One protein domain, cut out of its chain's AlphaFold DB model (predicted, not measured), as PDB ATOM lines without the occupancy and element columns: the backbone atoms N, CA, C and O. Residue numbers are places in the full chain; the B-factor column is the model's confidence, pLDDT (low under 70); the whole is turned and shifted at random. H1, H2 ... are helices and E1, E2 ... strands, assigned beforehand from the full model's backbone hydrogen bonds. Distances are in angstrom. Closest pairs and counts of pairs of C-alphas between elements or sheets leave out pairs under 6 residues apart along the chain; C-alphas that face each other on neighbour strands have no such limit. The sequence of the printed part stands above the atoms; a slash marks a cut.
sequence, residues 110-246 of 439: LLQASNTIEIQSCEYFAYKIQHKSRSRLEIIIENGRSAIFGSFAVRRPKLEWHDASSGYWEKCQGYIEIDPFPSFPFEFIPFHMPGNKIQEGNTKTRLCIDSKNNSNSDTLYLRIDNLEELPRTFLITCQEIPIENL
ATOM      1  N   LEU A 110     -24.380  59.849 -33.137       91.31
ATOM      2  CA  LEU A 110     -23.662  58.663 -33.597       91.31
ATOM      3  C   LEU A 110     -24.023  57.458 -32.715       91.31
ATOM      4  O   LEU A 110     -23.657  57.411 -31.537       91.31
ATOM      5  N   LEU A 111     -24.716  56.479 -33.292       90.75
ATOM      6  CA  LEU A 111     -25.031  55.226 -32.620       90.75
ATOM      7  C   LEU A 111     -23.790  54.350 -32.515       90.75
ATOM      8  O   LEU A 111     -23.012  54.198 -33.455       90.75
ATOM      9  N   GLN A 112     -23.640  53.767 -31.334       87.62
ATOM     10  CA  GLN A 112     -22.719  52.678 -31.063       87.62
ATOM     11  C   GLN A 112     -23.491  51.355 -31.173       87.62
ATOM     12  O   GLN A 112     -24.673  51.332 -31.513       87.62
ATOM     13  N   ALA A 113     -22.837  50.230 -30.881       85.62
ATOM     14  CA  ALA A 113     -23.500  48.925 -30.911       85.62
ATOM     15  C   ALA A 113     -24.705  48.841 -29.950       85.62
ATOM     16  O   ALA A 113     -25.666  48.124 -30.216       85.62
ATOM     17  N   SER A 114     -24.668  49.579 -28.837       90.75
ATOM     18  CA  SER A 114     -25.779  49.671 -27.894       90.75
ATOM     19  C   SER A 114     -25.795  51.032 -27.206       90.75
ATOM     20  O   SER A 114     -24.757  51.530 -26.760       90.75
ATOM     21  N   ASN A 115     -26.978  51.631 -27.108       90.44
ATOM     22  CA  ASN A 115     -27.209  52.942 -26.525       90.44
ATOM     23  C   ASN A 115     -28.489  52.915 -25.683       90.44
ATOM     24  O   ASN A 115     -29.493  52.331 -26.075       90.44
ATOM     25  N   THR A 116     -28.474  53.583 -24.532       93.12
ATOM     26  CA  THR A 116     -29.682  53.845 -23.737       93.12
ATOM     27  C   THR A 116     -29.966  55.337 -23.792       93.12
ATOM     28  O   THR A 116     -29.151  56.124 -23.312       93.12
ATOM     29  N   ILE A 117     -31.064  55.730 -24.439       93.00
ATOM     30  CA  ILE A 117     -31.342  57.132 -24.779       93.00
ATOM     31  C   ILE A 117     -32.792  57.463 -24.450       93.00
ATOM     32  O   ILE A 117     -33.707  56.735 -24.832       93.00
ATOM     33  N   GLU A 118     -32.992  58.566 -23.734       95.12
ATOM     34  CA  GLU A 118     -34.313  59.152 -23.531       95.12
ATOM     35  C   GLU A 118     -34.729  59.923 -24.785       95.12
ATOM     36  O   GLU A 118     -34.038  60.846 -25.213       95.12
ATOM     37  N   ILE A 119     -35.855  59.530 -25.375       92.75
ATOM     38  CA  ILE A 119     -36.440  60.180 -26.545       92.75
ATOM     39  C   ILE A 119     -37.741  60.844 -26.102       92.75
ATOM     40  O   ILE A 119     -38.617  60.195 -25.528       92.75
ATOM     41  N   GLN A 120     -37.868  62.146 -26.368       91.81
ATOM     42  CA  GLN A 120     -39.090  62.892 -26.060       91.81
ATOM     43  C   GLN A 120     -40.196  62.564 -27.061       91.81
ATOM     44  O   GLN A 120     -41.146  61.874 -26.712       91.81
ATOM     45  N   SER A 121     -40.051  63.030 -28.302       90.44
ATOM     46  CA  SER A 121     -40.985  62.769 -29.404       90.44
ATOM     47  C   SER A 121     -40.297  62.052 -30.558       90.44
ATOM     48  O   SER A 121     -40.794  61.043 -31.041       90.44
ATOM     49  N   CYS A 122     -39.130  62.537 -30.973       92.31
ATOM     50  CA  CYS A 122     -38.274  61.879 -31.945       92.31
ATOM     51  C   CYS A 122     -36.815  62.269 -31.724       92.31
ATOM     52  O   CYS A 122     -36.536  63.326 -31.156       92.31
ATOM     53  N   GLU A 123     -35.897  61.425 -32.182       94.12
ATOM     54  CA  GLU A 123     -34.467  61.721 -32.196       94.12
ATOM     55  C   GLU A 123     -33.817  61.162 -33.466       94.12
ATOM     56  O   GLU A 123     -34.297  60.181 -34.050       94.12
ATOM     57  N   TYR A 124     -32.740  61.812 -33.909       92.94
ATOM     58  CA  TYR A 124     -32.035  61.457 -35.137       92.94
ATOM     59  C   TYR A 124     -30.680  60.847 -34.831       92.94
ATOM     60  O   TYR A 124     -29.937  61.324 -33.975       92.94
ATOM     61  N   PHE A 125     -30.329  59.826 -35.600       93.69
ATOM     62  CA  PHE A 125     -29.112  59.067 -35.406       93.69
ATOM     63  C   PHE A 125     -28.361  58.838 -36.709       93.69
ATOM     64  O   PHE A 125     -28.929  58.884 -37.797       93.69
ATOM     65  N   ALA A 126     -27.074  58.553 -36.582       92.12
ATOM     66  CA  ALA A 126     -26.233  58.064 -37.659       92.12
ATOM     67  C   ALA A 126     -25.525  56.789 -37.198       92.12
ATOM     68  O   ALA A 126     -25.008  56.732 -36.086       92.12
ATOM     69  N   TYR A 127     -25.472  55.778 -38.056       91.56
ATOM     70  CA  TYR A 127     -24.717  54.552 -37.841       91.56
ATOM     71  C   TYR A 127     -23.685  54.395 -38.957       91.56
ATOM     72  O   TYR A 127     -24.035  54.396 -40.138       91.56
ATOM     73  N   LYS A 128     -22.407  54.281 -38.583       90.94
ATOM     74  CA  LYS A 128     -21.300  54.078 -39.526       90.94
ATOM     75  C   LYS A 128     -21.169  52.600 -39.874       90.94
ATOM     76  O   LYS A 128     -20.908  51.782 -38.999       90.94
ATOM     77  N   ILE A 129     -21.333  52.294 -41.155       88.38
ATOM     78  CA  ILE A 129     -21.356  50.938 -41.702       88.38
ATOM     79  C   ILE A 129     -19.920  50.481 -41.949       88.38
ATOM     80  O   ILE A 129     -19.159  51.160 -42.637       88.38
ATOM     81  N   GLN A 130     -19.551  49.322 -41.414       86.00
ATOM     82  CA  GLN A 130     -18.196  48.780 -41.505       86.00
ATOM     83  C   GLN A 130     -17.977  47.962 -42.789       86.00
ATOM     84  O   GLN A 130     -16.940  48.088 -43.438       86.00
ATOM     85  N   HIS A 131     -18.963  47.164 -43.199       81.38
ATOM     86  CA  HIS A 131     -18.927  46.243 -44.340       81.38
ATOM     87  C   HIS A 131     -19.919  46.693 -45.416       81.38
ATOM     88  O   HIS A 131     -20.903  46.021 -45.729       81.38
ATOM     89  N   LYS A 132     -19.656  47.864 -45.997       76.81
ATOM     90  CA  LYS A 132     -20.496  48.470 -47.036       76.81
ATOM     91  C   LYS A 132     -20.840  47.486 -48.163       76.81
ATOM     92  O   LYS A 132     -19.963  46.808 -48.700       76.81
ATOM     93  N   SER A 133     -22.123  47.436 -48.519       67.38
ATOM     94  CA  SER A 133     -22.685  46.539 -49.540       67.38
ATOM     95  C   SER A 133     -22.491  45.044 -49.256       67.38
ATOM     96  O   SER A 133     -22.650  44.209 -50.147       67.38
ATOM     97  N   ARG A 134     -22.115  44.698 -48.021       71.81
ATOM     98  CA  ARG A 134     -21.780  43.341 -47.581       71.81
ATOM     99  C   ARG A 134     -22.265  43.029 -46.170       71.81
ATOM    100  O   ARG A 134     -21.879  42.004 -45.618       71.81
ATOM    101  N   SER A 135     -23.126  43.859 -45.602       72.50
ATOM    102  CA  SER A 135     -23.746  43.604 -44.307       72.50
ATOM    103  C   SER A 135     -25.215  43.972 -44.276       72.50
ATOM    104  O   SER A 135     -25.680  44.871 -44.982       72.50
ATOM    105  N   ARG A 136     -25.924  43.290 -43.386       79.12
ATOM    106  CA  ARG A 136     -27.197  43.745 -42.860       79.12
ATOM    107  C   ARG A 136     -26.966  44.551 -41.594       79.12
ATOM    108  O   ARG A 136     -26.162  44.176 -40.745       79.12
ATOM    109  N   LEU A 137     -27.764  45.594 -41.440       80.81
ATOM    110  CA  LEU A 137     -27.922  46.322 -40.196       80.81
ATOM    111  C   LEU A 137     -29.235  45.896 -39.543       80.81
ATOM    112  O   LEU A 137     -30.292  45.948 -40.174       80.81
ATOM    113  N   GLU A 138     -29.162  45.480 -38.286       82.50
ATOM    114  CA  GLU A 138     -30.315  45.272 -37.421       82.50
ATOM    115  C   GLU A 138     -30.353  46.347 -36.347       82.50
ATOM    116  O   GLU A 138     -29.432  46.467 -35.540       82.50
ATOM    117  N   ILE A 139     -31.445  47.104 -36.328       83.06
ATOM    118  CA  ILE A 139     -31.739  48.086 -35.293       83.06
ATOM    119  C   ILE A 139     -32.886  47.547 -34.461       83.06
ATOM    120  O   ILE A 139     -33.987  47.330 -34.964       83.06
ATOM    121  N   ILE A 140     -32.624  47.334 -33.181       82.25
ATOM    122  CA  ILE A 140     -33.586  46.835 -32.210       82.25
ATOM    123  C   ILE A 140     -33.808  47.917 -31.164       82.25
ATOM    124  O   ILE A 140     -32.858  48.388 -30.545       82.25
ATOM    125  N   ILE A 141     -35.066  48.276 -30.948       83.00
ATOM    126  CA  ILE A 141     -35.492  49.227 -29.930       83.00
ATOM    127  C   ILE A 141     -36.345  48.494 -28.918       83.00
ATOM    128  O   ILE A 141     -37.336  47.869 -29.286       83.00
ATOM    129  N   GLU A 142     -35.977  48.588 -27.649       85.56
ATOM    130  CA  GLU A 142     -36.694  47.980 -26.533       85.56
ATOM    131  C   GLU A 142     -37.138  49.045 -25.523       85.56
ATOM    132  O   GLU A 142     -36.606  50.156 -25.484       85.56
ATOM    133  N   ASN A 143     -38.082  48.661 -24.659       88.12
ATOM    134  CA  ASN A 143     -38.650  49.448 -23.557       88.12
ATOM    135  C   ASN A 143     -39.739  50.469 -23.922       88.12
ATOM    136  O   ASN A 143     -40.031  51.335 -23.096       88.12
ATOM    137  N   GLY A 144     -40.420  50.341 -25.061       82.81
ATOM    138  CA  GLY A 144     -41.615  51.141 -25.358       82.81
ATOM    139  C   GLY A 144     -42.094  50.999 -26.797       82.81
ATOM    140  O   GLY A 144     -41.464  50.316 -27.605       82.81
ATOM    141  N   ARG A 145     -43.209  51.654 -27.124       84.25
ATOM    142  CA  ARG A 145     -43.687  51.771 -28.503       84.25
ATOM    143  C   ARG A 145     -42.858  52.809 -29.249       84.25
ATOM    144  O   ARG A 145     -42.703  53.941 -28.793       84.25
ATOM    145  N   SER A 146     -42.348  52.417 -30.410       84.81
ATOM    146  CA  SER A 146     -41.540  53.292 -31.253       84.81
ATOM    147  C   SER A 146     -41.796  53.039 -32.734       84.81
ATOM    148  O   SER A 146     -42.383  52.021 -33.111       84.81
ATOM    149  N   ALA A 147     -41.355  53.977 -33.565       83.31
ATOM    150  CA  ALA A 147     -41.196  53.758 -34.993       83.31
ATOM    151  C   ALA A 147     -39.784  54.146 -35.437       83.31
ATOM    152  O   ALA A 147     -39.170  55.040 -34.859       83.31
ATOM    153  N   ILE A 148     -39.271  53.456 -36.450       83.81
ATOM    154  CA  ILE A 148     -37.914  53.601 -36.975       83.81
ATOM    155  C   ILE A 148     -38.014  53.934 -38.454       83.81
ATOM    156  O   ILE A 148     -38.729  53.257 -39.188       83.81
ATOM    157  N   PHE A 149     -37.245  54.918 -38.898       82.69
ATOM    158  CA  PHE A 149     -37.045  55.228 -40.307       82.69
ATOM    159  C   PHE A 149     -35.559  55.248 -40.603       82.69
ATOM    160  O   PHE A 149     -34.824  55.958 -39.923       82.69
ATOM    161  N   GLY A 150     -35.123  54.504 -41.610       84.38
ATOM    162  CA  GLY A 150     -33.747  54.473 -42.084       84.38
ATOM    163  C   GLY A 150     -33.615  55.118 -43.455       84.38
ATOM    164  O   GLY A 150     -34.461  54.913 -44.324       84.38
ATOM    165  N   SER A 151     -32.542  55.877 -43.665       84.19
ATOM    166  CA  SER A 151     -32.118  56.283 -44.999       84.19
ATOM    167  C   SER A 151     -30.600  56.340 -45.142       84.19
ATOM    168  O   SER A 151     -29.879  56.779 -44.251       84.19
ATOM    169  N   PHE A 152     -30.108  55.912 -46.297       83.12
ATOM    170  CA  PHE A 152     -28.723  56.058 -46.727       83.12
ATOM    171  C   PHE A 152     -28.476  57.385 -47.458       83.12
ATOM    172  O   PHE A 152     -27.327  57.814 -47.560       83.12
ATOM    173  N   ALA A 153     -29.529  58.027 -47.974       79.00
ATOM    174  CA  ALA A 153     -29.441  59.259 -48.758       79.00
ATOM    175  C   ALA A 153     -29.827  60.509 -47.953       79.00
ATOM    176  O   ALA A 153     -29.204  61.562 -48.101       79.00
ATOM    177  N   VAL A 154     -30.838  60.399 -47.089       80.25
ATOM    178  CA  VAL A 154     -31.392  61.526 -46.332       80.25
ATOM    179  C   VAL A 154     -30.906  61.460 -44.892       80.25
ATOM    180  O   VAL A 154     -31.210  60.515 -44.169       80.25
ATOM    181  N   ARG A 155     -30.185  62.492 -44.439       84.06
ATOM    182  CA  ARG A 155     -29.600  62.509 -43.086       84.06
ATOM    183  C   ARG A 155     -30.627  62.651 -41.957       84.06
ATOM    184  O   ARG A 155     -30.342  62.318 -40.810       84.06
ATOM    185  N   ARG A 156     -31.831  63.115 -42.296       84.44
ATOM    186  CA  ARG A 156     -33.010  63.186 -41.424       84.44
ATOM    187  C   ARG A 156     -34.208  62.519 -42.097       84.44
ATOM    188  O   ARG A 156     -35.047  63.236 -42.649       84.44
ATOM    189  N   PRO A 157     -34.294  61.180 -42.088       83.31
ATOM    190  CA  PRO A 157     -35.415  60.495 -42.713       83.31
ATOM    191  C   PRO A 157     -36.739  60.946 -42.085       83.31
ATOM    192  O   PRO A 157     -36.833  61.221 -40.882       83.31
ATOM    193  N   LYS A 158     -37.765  61.066 -42.925       77.38
ATOM    194  CA  LYS A 158     -39.131  61.433 -42.536       77.38
ATOM    195  C   LYS A 158     -40.097  60.349 -42.995       77.38
ATOM    196  O   LYS A 158     -39.734  59.473 -43.777       77.38
ATOM    197  N   LEU A 159     -41.344  60.445 -42.537       68.31
ATOM    198  CA  LEU A 159     -42.401  59.529 -42.953       68.31
ATOM    199  C   LEU A 159     -42.523  59.482 -44.475       68.31
ATOM    200  O   LEU A 159     -42.555  58.409 -45.060       68.31
ATOM    201  N   GLU A 160     -42.532  60.644 -45.110       65.88
ATOM    202  CA  GLU A 160     -42.637  60.736 -46.554       65.88
ATOM    203  C   GLU A 160     -41.354  60.289 -47.294       65.88
ATOM    204  O   GLU A 160     -41.432  59.942 -48.469       65.88
ATOM    205  N   TRP A 161     -40.174  60.374 -46.663       69.19
ATOM    206  CA  TRP A 161     -38.864  60.283 -47.330       69.19
ATOM    207  C   TRP A 161     -37.904  59.406 -46.501       69.19
ATOM    208  O   TRP A 161     -37.201  59.901 -45.611       69.19
ATOM    209  N   HIS A 162     -37.892  58.100 -46.780       72.44
ATOM    210  CA  HIS A 162     -37.008  57.105 -46.161       72.44
ATOM    211  C   HIS A 162     -36.777  55.902 -47.095       72.44
ATOM    212  O   HIS A 162     -37.568  55.671 -48.005       72.44
ATOM    213  N   ASP A 163     -35.711  55.133 -46.850       70.75
ATOM    214  CA  ASP A 163     -35.387  53.913 -47.609       70.75
ATOM    215  C   ASP A 163     -36.022  52.660 -46.984       70.75
ATOM    216  O   ASP A 163     -36.399  51.733 -47.694       70.75
ATOM    217  N   ALA A 164     -36.155  52.626 -45.653       71.56
ATOM    218  CA  ALA A 164     -36.830  51.549 -44.928       71.56
ATOM    219  C   ALA A 164     -37.473  52.072 -43.636       71.56
ATOM    220  O   ALA A 164     -37.016  53.069 -43.071       71.56
ATOM    221  N   SER A 165     -38.519  51.411 -43.147       74.19
ATOM    222  CA  SER A 165     -39.150  51.766 -41.875       74.19
ATOM    223  C   SER A 165     -39.732  50.559 -41.142       74.19
ATOM    224  O   SER A 165     -39.954  49.501 -41.722       74.19
ATOM    225  N   SER A 166     -39.931  50.706 -39.833       69.38
ATOM    226  CA  SER A 166     -40.556  49.709 -38.955       69.38
ATOM    227  C   SER A 166     -41.354  50.412 -37.854       69.38
ATOM    228  O   SER A 166     -41.003  51.520 -37.457       69.38
ATOM    229  N   GLY A 167     -42.437  49.803 -37.363       57.59
ATOM    230  CA  GLY A 167     -43.332  50.389 -36.350       57.59
ATOM    231  C   GLY A 167     -44.805  50.456 -36.773       57.59
ATOM    232  O   GLY A 167     -45.178  50.001 -37.855       57.59
ATOM    233  N   TYR A 168     -45.666  50.971 -35.888       45.97
ATOM    234  CA  TYR A 168     -47.118  51.060 -36.109       45.97
ATOM    235  C   TYR A 168     -47.480  52.240 -37.022       45.97
ATOM    236  O   TYR A 168     -47.187  53.386 -36.687       45.97
ATOM    237  N   TRP A 169     -48.169  51.962 -38.136       47.44
ATOM    238  CA  TRP A 169     -48.645  52.968 -39.089       47.44
ATOM    239  C   TRP A 169     -50.077  52.656 -39.533       47.44
ATOM    240  O   TRP A 169     -50.321  51.626 -40.153       47.44
ATOM    241  N   GLU A 170     -51.020  53.570 -39.292       34.50
ATOM    242  CA  GLU A 170     -52.427  53.428 -39.721       34.50
ATOM    243  C   GLU A 170     -52.620  53.440 -41.255       34.50
ATOM    244  O   GLU A 170     -53.715  53.160 -41.738       34.50
ATOM    245  N   LYS A 171     -51.579  53.760 -42.040       31.83
ATOM    246  CA  LYS A 171     -51.656  53.937 -43.504       31.83
ATOM    247  C   LYS A 171     -50.895  52.910 -44.346       31.83
ATOM    248  O   LYS A 171     -51.020  52.953 -45.568       31.83
ATOM    249  N   CYS A 172     -50.146  51.987 -43.748       34.28
ATOM    250  CA  CYS A 172     -49.488  50.930 -44.513       34.28
ATOM    251  C   CYS A 172     -50.445  49.736 -44.620       34.28
ATOM    252  O   CYS A 172     -50.688  49.046 -43.632       34.28
ATOM    253  N   GLN A 173     -51.020  49.505 -45.805       34.34
ATOM    254  CA  GLN A 173     -51.737  48.260 -46.093       34.34
ATOM    255  C   GLN A 173     -50.773  47.090 -45.840       34.34
ATOM    256  O   GLN A 173     -49.695  47.032 -46.424       34.34
ATOM    257  N   GLY A 174     -51.115  46.240 -44.869       42.00
ATOM    258  CA  GLY A 174     -50.187  45.297 -44.250       42.00
ATOM    259  C   GLY A 174     -49.667  44.230 -45.208       42.00
ATOM    260  O   GLY A 174     -50.416  43.338 -45.601       42.00
ATOM    261  N   TYR A 175     -48.373  44.293 -45.506       35.88
ATOM    262  CA  TYR A 175     -47.599  43.231 -46.145       35.88
ATOM    263  C   TYR A 175     -46.546  42.690 -45.174       35.88
ATOM    264  O   TYR A 175     -46.066  43.418 -44.303       35.88
ATOM    265  N   ILE A 176     -46.169  41.419 -45.326       48.69
ATOM    266  CA  ILE A 176     -45.013  40.837 -44.633       48.69
ATOM    267  C   ILE A 176     -43.798  40.977 -45.552       48.69
ATOM    268  O   ILE A 176     -43.776  40.406 -46.638       48.69
ATOM    269  N   GLU A 177     -42.773  41.716 -45.144       53.34
ATOM    270  CA  GLU A 177     -41.491  41.654 -45.848       53.34
ATOM    271  C   GLU A 177     -40.784  40.351 -45.466       53.34
ATOM    272  O   GLU A 177     -40.582  40.076 -44.279       53.34
ATOM    273  N   ILE A 178     -40.475  39.507 -46.456       52.81
ATOM    274  CA  ILE A 178     -39.753  38.259 -46.190       52.81
ATOM    275  C   ILE A 178     -38.297  38.607 -45.933       52.81
ATOM    276  O   ILE A 178     -37.568  39.031 -46.825       52.81
ATOM    277  N   ASP A 179     -37.886  38.389 -44.693       56.97
ATOM    278  CA  ASP A 179     -36.502  38.457 -44.286       56.97
ATOM    279  C   ASP A 179     -35.876  37.051 -44.382       56.97
ATOM    280  O   ASP A 179     -36.302  36.161 -43.640       56.97
ATOM    281  N   PRO A 180     -34.860  36.825 -45.237       57.78
ATOM    282  CA  PRO A 180     -34.302  35.496 -45.398       57.78
ATOM    283  C   PRO A 180     -33.262  35.068 -44.352       57.78
ATOM    284  O   PRO A 180     -32.753  33.949 -44.423       57.78
ATOM    285  N   PHE A 181     -32.922  35.927 -43.386       58.03
ATOM    286  CA  PHE A 181     -31.824  35.674 -42.446       58.03
ATOM    287  C   PHE A 181     -32.162  35.514 -40.943       58.03
ATOM    288  O   PHE A 181     -31.222  35.271 -40.179       58.03
ATOM    289  N   PRO A 182     -33.412  35.587 -40.432       49.59
ATOM    290  CA  PRO A 182     -33.670  35.297 -39.032       49.59
ATOM    291  C   PRO A 182     -33.820  33.779 -38.864       49.59
ATOM    292  O   PRO A 182     -34.915  33.234 -38.921       49.59
ATOM    293  N   SER A 183     -32.692  33.103 -38.634       44.75
ATOM    294  CA  SER A 183     -32.589  31.747 -38.063       44.75
ATOM    295  C   SER A 183     -33.349  30.617 -38.776       44.75
ATOM    296  O   SER A 183     -34.525  30.368 -38.533       44.75
ATOM    297  N   PHE A 184     -32.610  29.832 -39.561       36.94
ATOM    298  CA  PHE A 184     -32.975  28.452 -39.890       36.94
ATOM    299  C   PHE A 184     -32.656  27.530 -38.683       36.94
ATOM    300  O   PHE A 184     -31.575  27.688 -38.106       36.94
ATOM    301  N   PRO A 185     -33.515  26.565 -38.288       41.09
ATOM    302  CA  PRO A 185     -34.851  26.296 -38.812       41.09
ATOM    303  C   PRO A 185     -35.868  27.287 -38.224       41.09
ATOM    304  O   PRO A 185     -35.853  27.591 -37.035       41.09
ATOM    305  N   PHE A 186     -36.724  27.794 -39.101       47.06
ATOM    306  CA  PHE A 186     -37.517  29.011 -38.959       47.06
ATOM    307  C   PHE A 186     -38.327  29.128 -37.656       47.06
ATOM    308  O   PHE A 186     -39.379  28.504 -37.510       47.06
ATOM    309  N   GLU A 187     -37.941  30.046 -36.766       31.75
ATOM    310  CA  GLU A 187     -38.949  30.794 -36.009       31.75
ATOM    311  C   GLU A 187     -39.428  31.936 -36.905       31.75
ATOM    312  O   GLU A 187     -38.795  32.984 -37.028       31.75
ATOM    313  N   PHE A 188     -40.549  31.705 -37.587       33.56
ATOM    314  CA  PHE A 188     -41.247  32.742 -38.335       33.56
ATOM    315  C   PHE A 188     -41.695  33.828 -37.348       33.56
ATOM    316  O   PHE A 188     -42.703  33.670 -36.659       33.56
ATOM    317  N   ILE A 189     -40.940  34.922 -37.254       34.31
ATOM    318  CA  ILE A 189     -41.383  36.135 -36.569       34.31
ATOM    319  C   ILE A 189     -42.030  37.004 -37.652       34.31
ATOM    320  O   ILE A 189     -41.299  37.620 -38.429       34.31
ATOM    321  N   PRO A 190     -43.373  37.033 -37.777       31.69
ATOM    322  CA  PRO A 190     -44.030  37.868 -38.772       31.69
ATOM    323  C   PRO A 190     -43.602  39.321 -38.561       31.69
ATOM    324  O   PRO A 190     -43.803  39.883 -37.484       31.69
ATOM    325  N   PHE A 191     -43.001  39.919 -39.593       37.66
ATOM    326  CA  PHE A 191     -42.476  41.286 -39.536       37.66
ATOM    327  C   PHE A 191     -43.592  42.341 -39.408       37.66
ATOM    328  O   PHE A 191     -43.334  43.470 -39.006       37.66
ATOM    329  N   HIS A 192     -44.845  41.956 -39.668       36.25
ATOM    330  CA  HIS A 192     -46.055  42.647 -39.221       36.25
ATOM    331  C   HIS A 192     -47.273  41.738 -39.425       36.25
ATOM    332  O   HIS A 192     -47.372  41.054 -40.440       36.25
ATOM    333  N   MET A 193     -48.217  41.729 -38.484       27.91
ATOM    334  CA  MET A 193     -49.539  41.115 -38.681       27.91
ATOM    335  C   MET A 193     -50.531  42.202 -39.131       27.91
ATOM    336  O   MET A 193     -50.708  43.172 -38.393       27.91
ATOM    337  N   PRO A 194     -51.229  42.069 -40.277       28.62
ATOM    338  CA  PRO A 194     -52.344  42.946 -40.607       28.62
ATOM    339  C   PRO A 194     -53.544  42.611 -39.715       28.62
ATOM    340  O   PRO A 194     -53.893  41.447 -39.527       28.62
ATOM    341  N   GLY A 195     -54.221  43.631 -39.195       28.50
ATOM    342  CA  GLY A 195     -55.611  43.497 -38.747       28.50
ATOM    343  C   GLY A 195     -55.865  42.839 -37.389       28.50
ATOM    344  O   GLY A 195     -57.013  42.816 -36.958       28.50
ATOM    345  N   ASN A 196     -54.842  42.407 -36.658       27.00
ATOM    346  CA  ASN A 196     -54.975  42.205 -35.221       27.00
ATOM    347  C   ASN A 196     -54.180  43.289 -34.515       27.00
ATOM    348  O   ASN A 196     -53.017  43.518 -34.841       27.00
ATOM    349  N   LYS A 197     -54.826  43.953 -33.548       30.59
ATOM    350  CA  LYS A 197     -54.155  44.720 -32.497       30.59
ATOM    351  C   LYS A 197     -52.809  44.052 -32.209       30.59
ATOM    352  O   LYS A 197     -52.794  42.859 -31.893       30.59
ATOM    353  N   ILE A 198     -51.703  44.796 -32.299       36.06
ATOM    354  CA  ILE A 198     -50.509  44.425 -31.538       36.06
ATOM    355  C   ILE A 198     -51.041  44.068 -30.150       36.06
ATOM    356  O   ILE A 198     -51.791  44.863 -29.576       36.06
ATOM    357  N   GLN A 199     -50.768  42.847 -29.680       36.31
ATOM    358  CA  GLN A 199     -51.079  42.479 -28.303       36.31
ATOM    359  C   GLN A 199     -50.584  43.633 -27.433       36.31
ATOM    360  O   GLN A 199     -49.407  43.983 -27.530       36.31
ATOM    361  N   GLU A 200     -51.479  44.279 -26.680       36.94
ATOM    362  CA  GLU A 200     -51.102  45.302 -25.704       36.94
ATOM    363  C   GLU A 200     -49.882  44.777 -24.930       36.94
ATOM    364  O   GLU A 200     -50.000  43.797 -24.199       36.94
ATOM    365  N   GLY A 201     -48.693  45.348 -25.176       44.72
ATOM    366  CA  GLY A 201     -47.450  44.890 -24.544       44.72
ATOM    367  C   GLY A 201     -46.236  44.605 -25.437       44.72
ATOM    368  O   GLY A 201     -45.178  44.343 -24.872       44.72
ATOM    369  N   ASN A 202     -46.299  44.672 -26.777       53.56
ATOM    370  CA  ASN A 202     -45.069  44.512 -27.574       53.56
ATOM    371  C   ASN A 202     -44.189  45.781 -27.499       53.56
ATOM    372  O   ASN A 202     -44.400  46.749 -28.225       53.56
ATOM    373  N   THR A 203     -43.217  45.789 -26.584       68.69
ATOM    374  CA  THR A 203     -42.300  46.913 -26.305       68.69
ATOM    375  C   THR A 203     -41.014  46.867 -27.131       68.69
ATOM    376  O   THR A 203     -40.017  47.476 -26.734       68.69
ATOM    377  N   LYS A 204     -40.999  46.081 -28.215       76.81
ATOM    378  CA  LYS A 204     -39.827  45.839 -29.055       76.81
ATOM    379  C   LYS A 204     -40.131  46.157 -30.516       76.81
ATOM    380  O   LYS A 204     -41.067  45.608 -31.085       76.81
ATOM    381  N   THR A 205     -39.332  47.031 -31.121       74.56
ATOM    382  CA  THR A 205     -39.401  47.395 -32.547       74.56
ATOM    383  C   THR A 205     -38.090  47.003 -33.218       74.56
ATOM    384  O   THR A 205     -37.025  47.239 -32.654       74.56
ATOM    385  N   ARG A 206     -38.141  46.377 -34.398       76.81
ATOM    386  CA  ARG A 206     -36.953  45.903 -35.126       76.81
ATOM    387  C   ARG A 206     -36.987  46.394 -36.567       76.81
ATOM    388  O   ARG A 206     -37.997  46.216 -37.237       76.81
ATOM    389  N   LEU A 207     -35.892  46.981 -37.039       75.25
ATOM    390  CA  LEU A 207     -35.664  47.340 -38.438       75.25
ATOM    391  C   LEU A 207     -34.456  46.557 -38.957       75.25
ATOM    392  O   LEU A 207     -33.378  46.634 -38.369       75.25
ATOM    393  N   CYS A 208     -34.634  45.838 -40.062       74.06
ATOM    394  CA  CYS A 208     -33.561  45.174 -40.794       74.06
ATOM    395  C   CYS A 208     -33.359  45.906 -42.126       74.06
ATOM    396  O   CYS A 208     -34.328  46.122 -42.846       74.06
ATOM    397  N   ILE A 209     -32.126  46.270 -42.474       75.06
ATOM    398  CA  ILE A 209     -31.824  46.929 -43.755       75.06
ATOM    399  C   ILE A 209     -30.514  46.395 -44.345       75.06
ATOM    400  O   ILE A 209     -29.521  46.235 -43.634       75.06
ATOM    401  N   ASP A 210     -30.517  46.079 -45.643       73.62
ATOM    402  CA  ASP A 210     -29.329  45.601 -46.360       73.62
ATOM    403  C   ASP A 210     -28.520  46.788 -46.905       73.62
ATOM    404  O   ASP A 210     -29.043  47.650 -47.616       73.62
ATOM    405  N   SER A 211     -27.222  46.821 -46.601       71.44
ATOM    406  CA  SER A 211     -26.296  47.824 -47.139       71.44
ATOM    407  C   SER A 211     -26.037  47.666 -48.645       71.44
ATOM    408  O   SER A 211     -25.495  48.580 -49.272       71.44
ATOM    409  N   LYS A 212     -26.414  46.534 -49.263       64.31
ATOM    410  CA  LYS A 212     -26.349  46.328 -50.723       64.31
ATOM    411  C   LYS A 212     -27.218  47.307 -51.499       64.31
ATOM    412  O   LYS A 212     -26.830  47.705 -52.594       64.31
ATOM    413  N   ASN A 213     -28.345  47.728 -50.926       54.94
ATOM    414  CA  ASN A 213     -29.310  48.584 -51.614       54.94
ATOM    415  C   ASN A 213     -28.807  50.024 -51.817       54.94
ATOM    416  O   ASN A 213     -29.438  50.786 -52.544       54.94
ATOM    417  N   ASN A 214     -27.666  50.415 -51.228       59.84
ATOM    418  CA  ASN A 214     -27.074  51.728 -51.473       59.84
ATOM    419  C   ASN A 214     -25.533  51.703 -51.430       59.84
ATOM    420  O   ASN A 214     -24.900  51.834 -50.383       59.84
ATOM    421  N   SER A 215     -24.909  51.573 -52.603       55.19
ATOM    422  CA  SER A 215     -23.453  51.466 -52.767       55.19
ATOM    423  C   SER A 215     -22.689  52.784 -52.605       55.19
ATOM    424  O   SER A 215     -21.462  52.788 -52.726       55.19
ATOM    425  N   ASN A 216     -23.350  53.905 -52.294       64.94
ATOM    426  CA  ASN A 216     -22.703  55.221 -52.256       64.94
ATOM    427  C   ASN A 216     -22.514  55.784 -50.840       64.94
ATOM    428  O   ASN A 216     -21.532  56.492 -50.626       64.94
ATOM    429  N   SER A 217     -23.316  55.382 -49.851       76.88
ATOM    430  CA  SER A 217     -23.171  55.853 -48.462       76.88
ATOM    431  C   SER A 217     -22.437  54.849 -47.563       76.88
ATOM    432  O   SER A 217     -22.604  53.640 -47.698       76.88
ATOM    433  N   ASP A 218     -21.608  55.348 -46.646       86.81
ATOM    434  CA  ASP A 218     -21.001  54.593 -45.533       86.81
ATOM    435  C   ASP A 218     -21.799  54.753 -44.225       86.81
ATOM    436  O   ASP A 218     -21.358  54.334 -43.156       86.81
ATOM    437  N   THR A 219     -22.944  55.436 -44.290       88.31
ATOM    438  CA  THR A 219     -23.714  55.855 -43.124       88.31
ATOM    439  C   THR A 219     -25.192  55.571 -43.345       88.31
ATOM    440  O   THR A 219     -25.772  56.007 -44.342       88.31
ATOM    441  N   LEU A 220     -25.804  54.880 -42.387       89.75
ATOM    442  CA  LEU A 220     -27.252  54.796 -42.258       89.75
ATOM    443  C   LEU A 220     -27.714  55.892 -41.299       89.75
ATOM    444  O   LEU A 220     -27.293  55.926 -40.145       89.75
ATOM    445  N   TYR A 221     -28.586  56.772 -41.762       90.75
ATOM    446  CA  TYR A 221     -29.246  57.756 -40.922       90.75
ATOM    447  C   TYR A 221     -30.586  57.218 -40.462       90.75
ATOM    448  O   TYR A 221     -31.308  56.592 -41.236       90.75
ATOM    449  N   LEU A 222     -30.913  57.450 -39.198       91.62
ATOM    450  CA  LEU A 222     -32.123  56.944 -38.578       91.62
ATOM    451  C   LEU A 222     -32.907  58.082 -37.943       91.62
ATOM    452  O   LEU A 222     -32.335  59.018 -37.388       91.62
ATOM    453  N   ARG A 223     -34.226  57.963 -37.979       92.06
ATOM    454  CA  ARG A 223     -35.147  58.694 -37.116       92.06
ATOM    455  C   ARG A 223     -35.879  57.668 -36.271       92.06
ATOM    456  O   ARG A 223     -36.405  56.699 -36.816       92.06
ATOM    457  N   ILE A 224     -35.904  57.888 -34.964       91.69
ATOM    458  CA  ILE A 224     -36.673  57.071 -34.029       91.69
ATOM    459  C   ILE A 224     -37.732  57.958 -33.394       91.69
ATOM    460  O   ILE A 224     -37.390  58.963 -32.774       91.69
ATOM    461  N   ASP A 225     -38.993  57.560 -33.524       90.44
ATOM    462  CA  ASP A 225     -40.135  58.235 -32.914       90.44
ATOM    463  C   ASP A 225     -40.545  57.512 -31.627       90.44
ATOM    464  O   ASP A 225     -40.713  56.292 -31.618       90.44
ATOM    465  N   ASN A 226     -40.731  58.274 -30.548       91.12
ATOM    466  CA  ASN A 226     -41.379  57.823 -29.322       91.12
ATOM    467  C   ASN A 226     -42.899  57.907 -29.513       91.12
ATOM    468  O   ASN A 226     -43.439  58.995 -29.701       91.12
ATOM    469  N   LEU A 227     -43.583  56.764 -29.457       87.81
ATOM    470  CA  LEU A 227     -45.042  56.694 -29.601       87.81
ATOM    471  C   LEU A 227     -45.769  56.663 -28.247       87.81
ATOM    472  O   LEU A 227     -46.981  56.440 -28.198       87.81
ATOM    473  N   GLU A 228     -45.041  56.845 -27.146       86.19
ATOM    474  CA  GLU A 228     -45.618  57.018 -25.816       86.19
ATOM    475  C   GLU A 228     -46.010  58.479 -25.553       86.19
ATOM    476  O   GLU A 228     -45.465  59.410 -26.138       86.19
ATOM    477  N   GLU A 229     -46.954  58.691 -24.632       87.31
ATOM    478  CA  GLU A 229     -47.429  60.038 -24.264       87.31
ATOM    479  C   GLU A 229     -46.372  60.873 -23.525       87.31
ATOM    480  O   GLU A 229     -46.424  62.102 -23.529       87.31
ATOM    481  N   LEU A 230     -45.425  60.202 -22.864       91.69
ATOM    482  CA  LEU A 230     -44.359  60.816 -22.081       91.69
ATOM    483  C   LEU A 230     -42.989  60.435 -22.654       91.69
ATOM    484  O   LEU A 230     -42.862  59.364 -23.257       91.69
ATOM    485  N   PRO A 231     -41.951  61.264 -22.422       93.50
ATOM    486  CA  PRO A 231     -40.576  60.903 -22.740       93.50
ATOM    487  C   PRO A 231     -40.216  59.520 -22.200       93.50
ATOM    488  O   PRO A 231     -40.605  59.147 -21.086       93.50
ATOM    489  N   ARG A 232     -39.486  58.747 -23.004       93.12
ATOM    490  CA  ARG A 232     -39.185  57.351 -22.698       93.12
ATOM    491  C   ARG A 232     -37.730  57.028 -22.989       93.12
ATOM    492  O   ARG A 232     -37.196  57.381 -24.036       93.12
ATOM    493  N   THR A 233     -37.108  56.302 -22.067       94.38
ATOM    494  CA  THR A 233     -35.769  55.748 -22.256       94.38
ATOM    495  C   THR A 233     -35.842  54.432 -23.011       94.38
ATOM    496  O   THR A 233     -36.364  53.440 -22.498       94.38
ATOM    497  N   PHE A 234     -35.280  54.428 -24.213       92.00
ATOM    498  CA  PHE A 234     -35.180  53.258 -25.069       92.00
ATOM    499  C   PHE A 234     -33.796  52.628 -24.976       92.00
ATOM    500  O   PHE A 234     -32.786  53.329 -24.866       92.00
ATOM    501  N   LEU A 235     -33.755  51.300 -25.062       91.75
ATOM    502  CA  LEU A 235     -32.529  50.572 -25.366       91.75
ATOM    503  C   LEU A 235     -32.472  50.374 -26.879       91.75
ATOM    504  O   LEU A 235     -33.311  49.673 -27.436       91.75
ATOM    505  N   ILE A 236     -31.500  51.006 -27.529       92.69
ATOM    506  CA  ILE A 236     -31.268  50.922 -28.967       92.69
ATOM    507  C   ILE A 236     -30.035  50.051 -29.174       92.69
ATOM    508  O   ILE A 236     -28.934  50.419 -28.764       92.69
ATOM    509  N   THR A 237     -30.210  48.901 -29.807       89.62
ATOM    510  CA  THR A 237     -29.121  47.999 -30.183       89.62
ATOM    511  C   THR A 237     -28.969  48.022 -31.692       89.62
ATOM    512  O   THR A 237     -29.948  47.846 -32.412       89.62
ATOM    513  N   CYS A 238     -27.747  48.250 -32.161       88.69
ATOM    514  CA  CYS A 238     -27.393  48.219 -33.572       88.69
ATOM    515  C   CYS A 238     -26.384  47.100 -33.799       88.69
ATOM    516  O   CYS A 238     -25.251  47.161 -33.315       88.69
ATOM    517  N   GLN A 239     -26.788  46.089 -34.555       85.62
ATOM    518  CA  GLN A 239     -25.925  44.992 -34.944       85.62
ATOM    519  C   GLN A 239     -25.683  45.048 -36.444       85.62
ATOM    520  O   GLN A 239     -26.614  44.987 -37.241       85.62
ATOM    521  N   GLU A 240     -24.416  45.128 -36.826       86.50
ATOM    522  CA  GLU A 240     -24.016  44.884 -38.199       86.50
ATOM    523  C   GLU A 240     -23.617  43.418 -38.348       86.50
ATOM    524  O   GLU A 240     -22.728  42.924 -37.651       86.50
ATOM    525  N   ILE A 241     -24.289  42.718 -39.253       80.81
ATOM    526  CA  ILE A 241     -24.043  41.314 -39.542       80.81
ATOM    527  C   ILE A 241     -23.519  41.233 -40.975       80.81
ATOM    528  O   ILE A 241     -24.277  41.493 -41.915       80.81
ATOM    529  N   PRO A 242     -22.233  40.898 -41.178       76.38
ATOM    530  CA  PRO A 242     -21.714  40.587 -42.504       76.38
ATOM    531  C   PRO A 242     -22.567  39.505 -43.169       76.38
ATOM    532  O   PRO A 242     -23.008  38.572 -42.501       76.38
ATOM    533  N   ILE A 243     -22.798  39.604 -44.475       67.50
ATOM    534  CA  ILE A 243     -23.675  38.675 -45.200       67.50
ATOM    535  C   ILE A 243     -23.165  37.236 -45.099       67.50
ATOM    536  O   ILE A 243     -23.962  36.317 -44.939       67.50
ATOM    537  N   GLU A 244     -21.845  37.037 -45.091       67.88
ATOM    538  CA  GLU A 244     -21.226  35.734 -44.819       67.88
ATOM    539  C   GLU A 244     -21.598  35.129 -43.452       67.88
ATOM    540  O   GLU A 244     -21.548  33.915 -43.294       67.88
ATOM    541  N   ASN A 245     -22.000  35.954 -42.482       71.75
ATOM    542  CA  ASN A 245     -22.421  35.526 -41.148       71.75
ATOM    543  C   ASN A 245     -23.948  35.451 -40.999       71.75
ATOM    544  O   ASN A 245     -24.427  34.930 -39.994       71.75
ATOM    545  N   LEU A 246     -24.711  35.979 -41.965       66.56
ATOM    546  CA  LEU A 246     -26.173  35.870 -41.994       66.56
ATOM    547  C   LEU A 246     -26.637  34.483 -42.444       66.56
ATOM    548  O   LEU A 246     -27.749  34.067 -42.130       66.56
TER     549      LEU A 246
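This is residues 110 to 246 of the 439 residues of an uncharacterized protein of Stentor coeruleus (UniProt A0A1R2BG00). Two antiparallel sheets of four strands lie face to face as a sandwich with nearly aligned strands, E1 E8 E3 E6 in one layer and E2 E7 E4 E5 in the other. A long loop, residues 167 to 203, swings out from the edge strands E5 and E6 that it joins, and the short helix H1 follows E8 at the end of the printed part. The printed part has 137 residues, with eight named strands, E1 to E8 in chain order, then one named helix, H1; the class is mostly strand, though under half of the residues are in named elements. The whole is compact, with a radius of gyration of the C-alphas of 14.6 A and spans of 37 by 34 by 27 A.

E1, residues 114 to 119, is an edge strand, antiparallel to E8, residues 232 to 242, with N 115 and O 236 2.8 A apart, within hydrogen-bond range. E8 is antiparallel to E3, residues 135 to 142 (N 138 and O 239, 2.8 A), and E3 to the edge strand E6, residues 204 to 210 (N 139 and O 207, 2.9 A). This sheet is twisted. In the other sheet, the edge strand E2, residues 122 to 128, is antiparallel to E7, residues 219 to 226 (N 125 and O 222, 2.8 A). E7 is antiparallel to E4, residues 146 to 151 (N 149 and O 223, 2.9 A). E4 forms a hairpin with the edge strand E5, residues 164 to 166 (N 150 and O 164, 2.8 A). The sheets form a sandwich, two sheets face to face, with strands at 19 degrees. They also form a jelly roll, one long hairpin wound over both sheets, with nested pairs E1 with E8, E2 with E7, E3 with E6 and E4 with E5. E5 and E6 touch, their closest C-alphas, Ser 166 and Leu 207, 5.5 A apart. H1, residues 243 to 246, only grazes the first sheet; it is too short for an O i to N i+4 pair, and its one O i to N i+3 pair is within range.

E1 begins at C-alpha 114 (-25.779, 49.671, -27.894) and is 15.0 A long. E2 measures 20.2 A, E3 22.4 A, E4 16.9 A, E5 7.3 A, E6 20.2 A and E7 22.5 A. E8 is the longest strand, 31.3 A, ending at C-alpha 242 (-21.714, 40.587, -42.504). H1, 4.9 A, ends at C-alpha 246 (-26.173, 35.870, -41.994).

The C-alphas farthest apart, Glu 229 and Glu 244, are 41.2 A apart. The printed part has no cut. The links E4 to E5 and E5 to E6 are long. The mean pLDDT of the printed part is 71.3; 50 residues are under 70, among them 166 to 203.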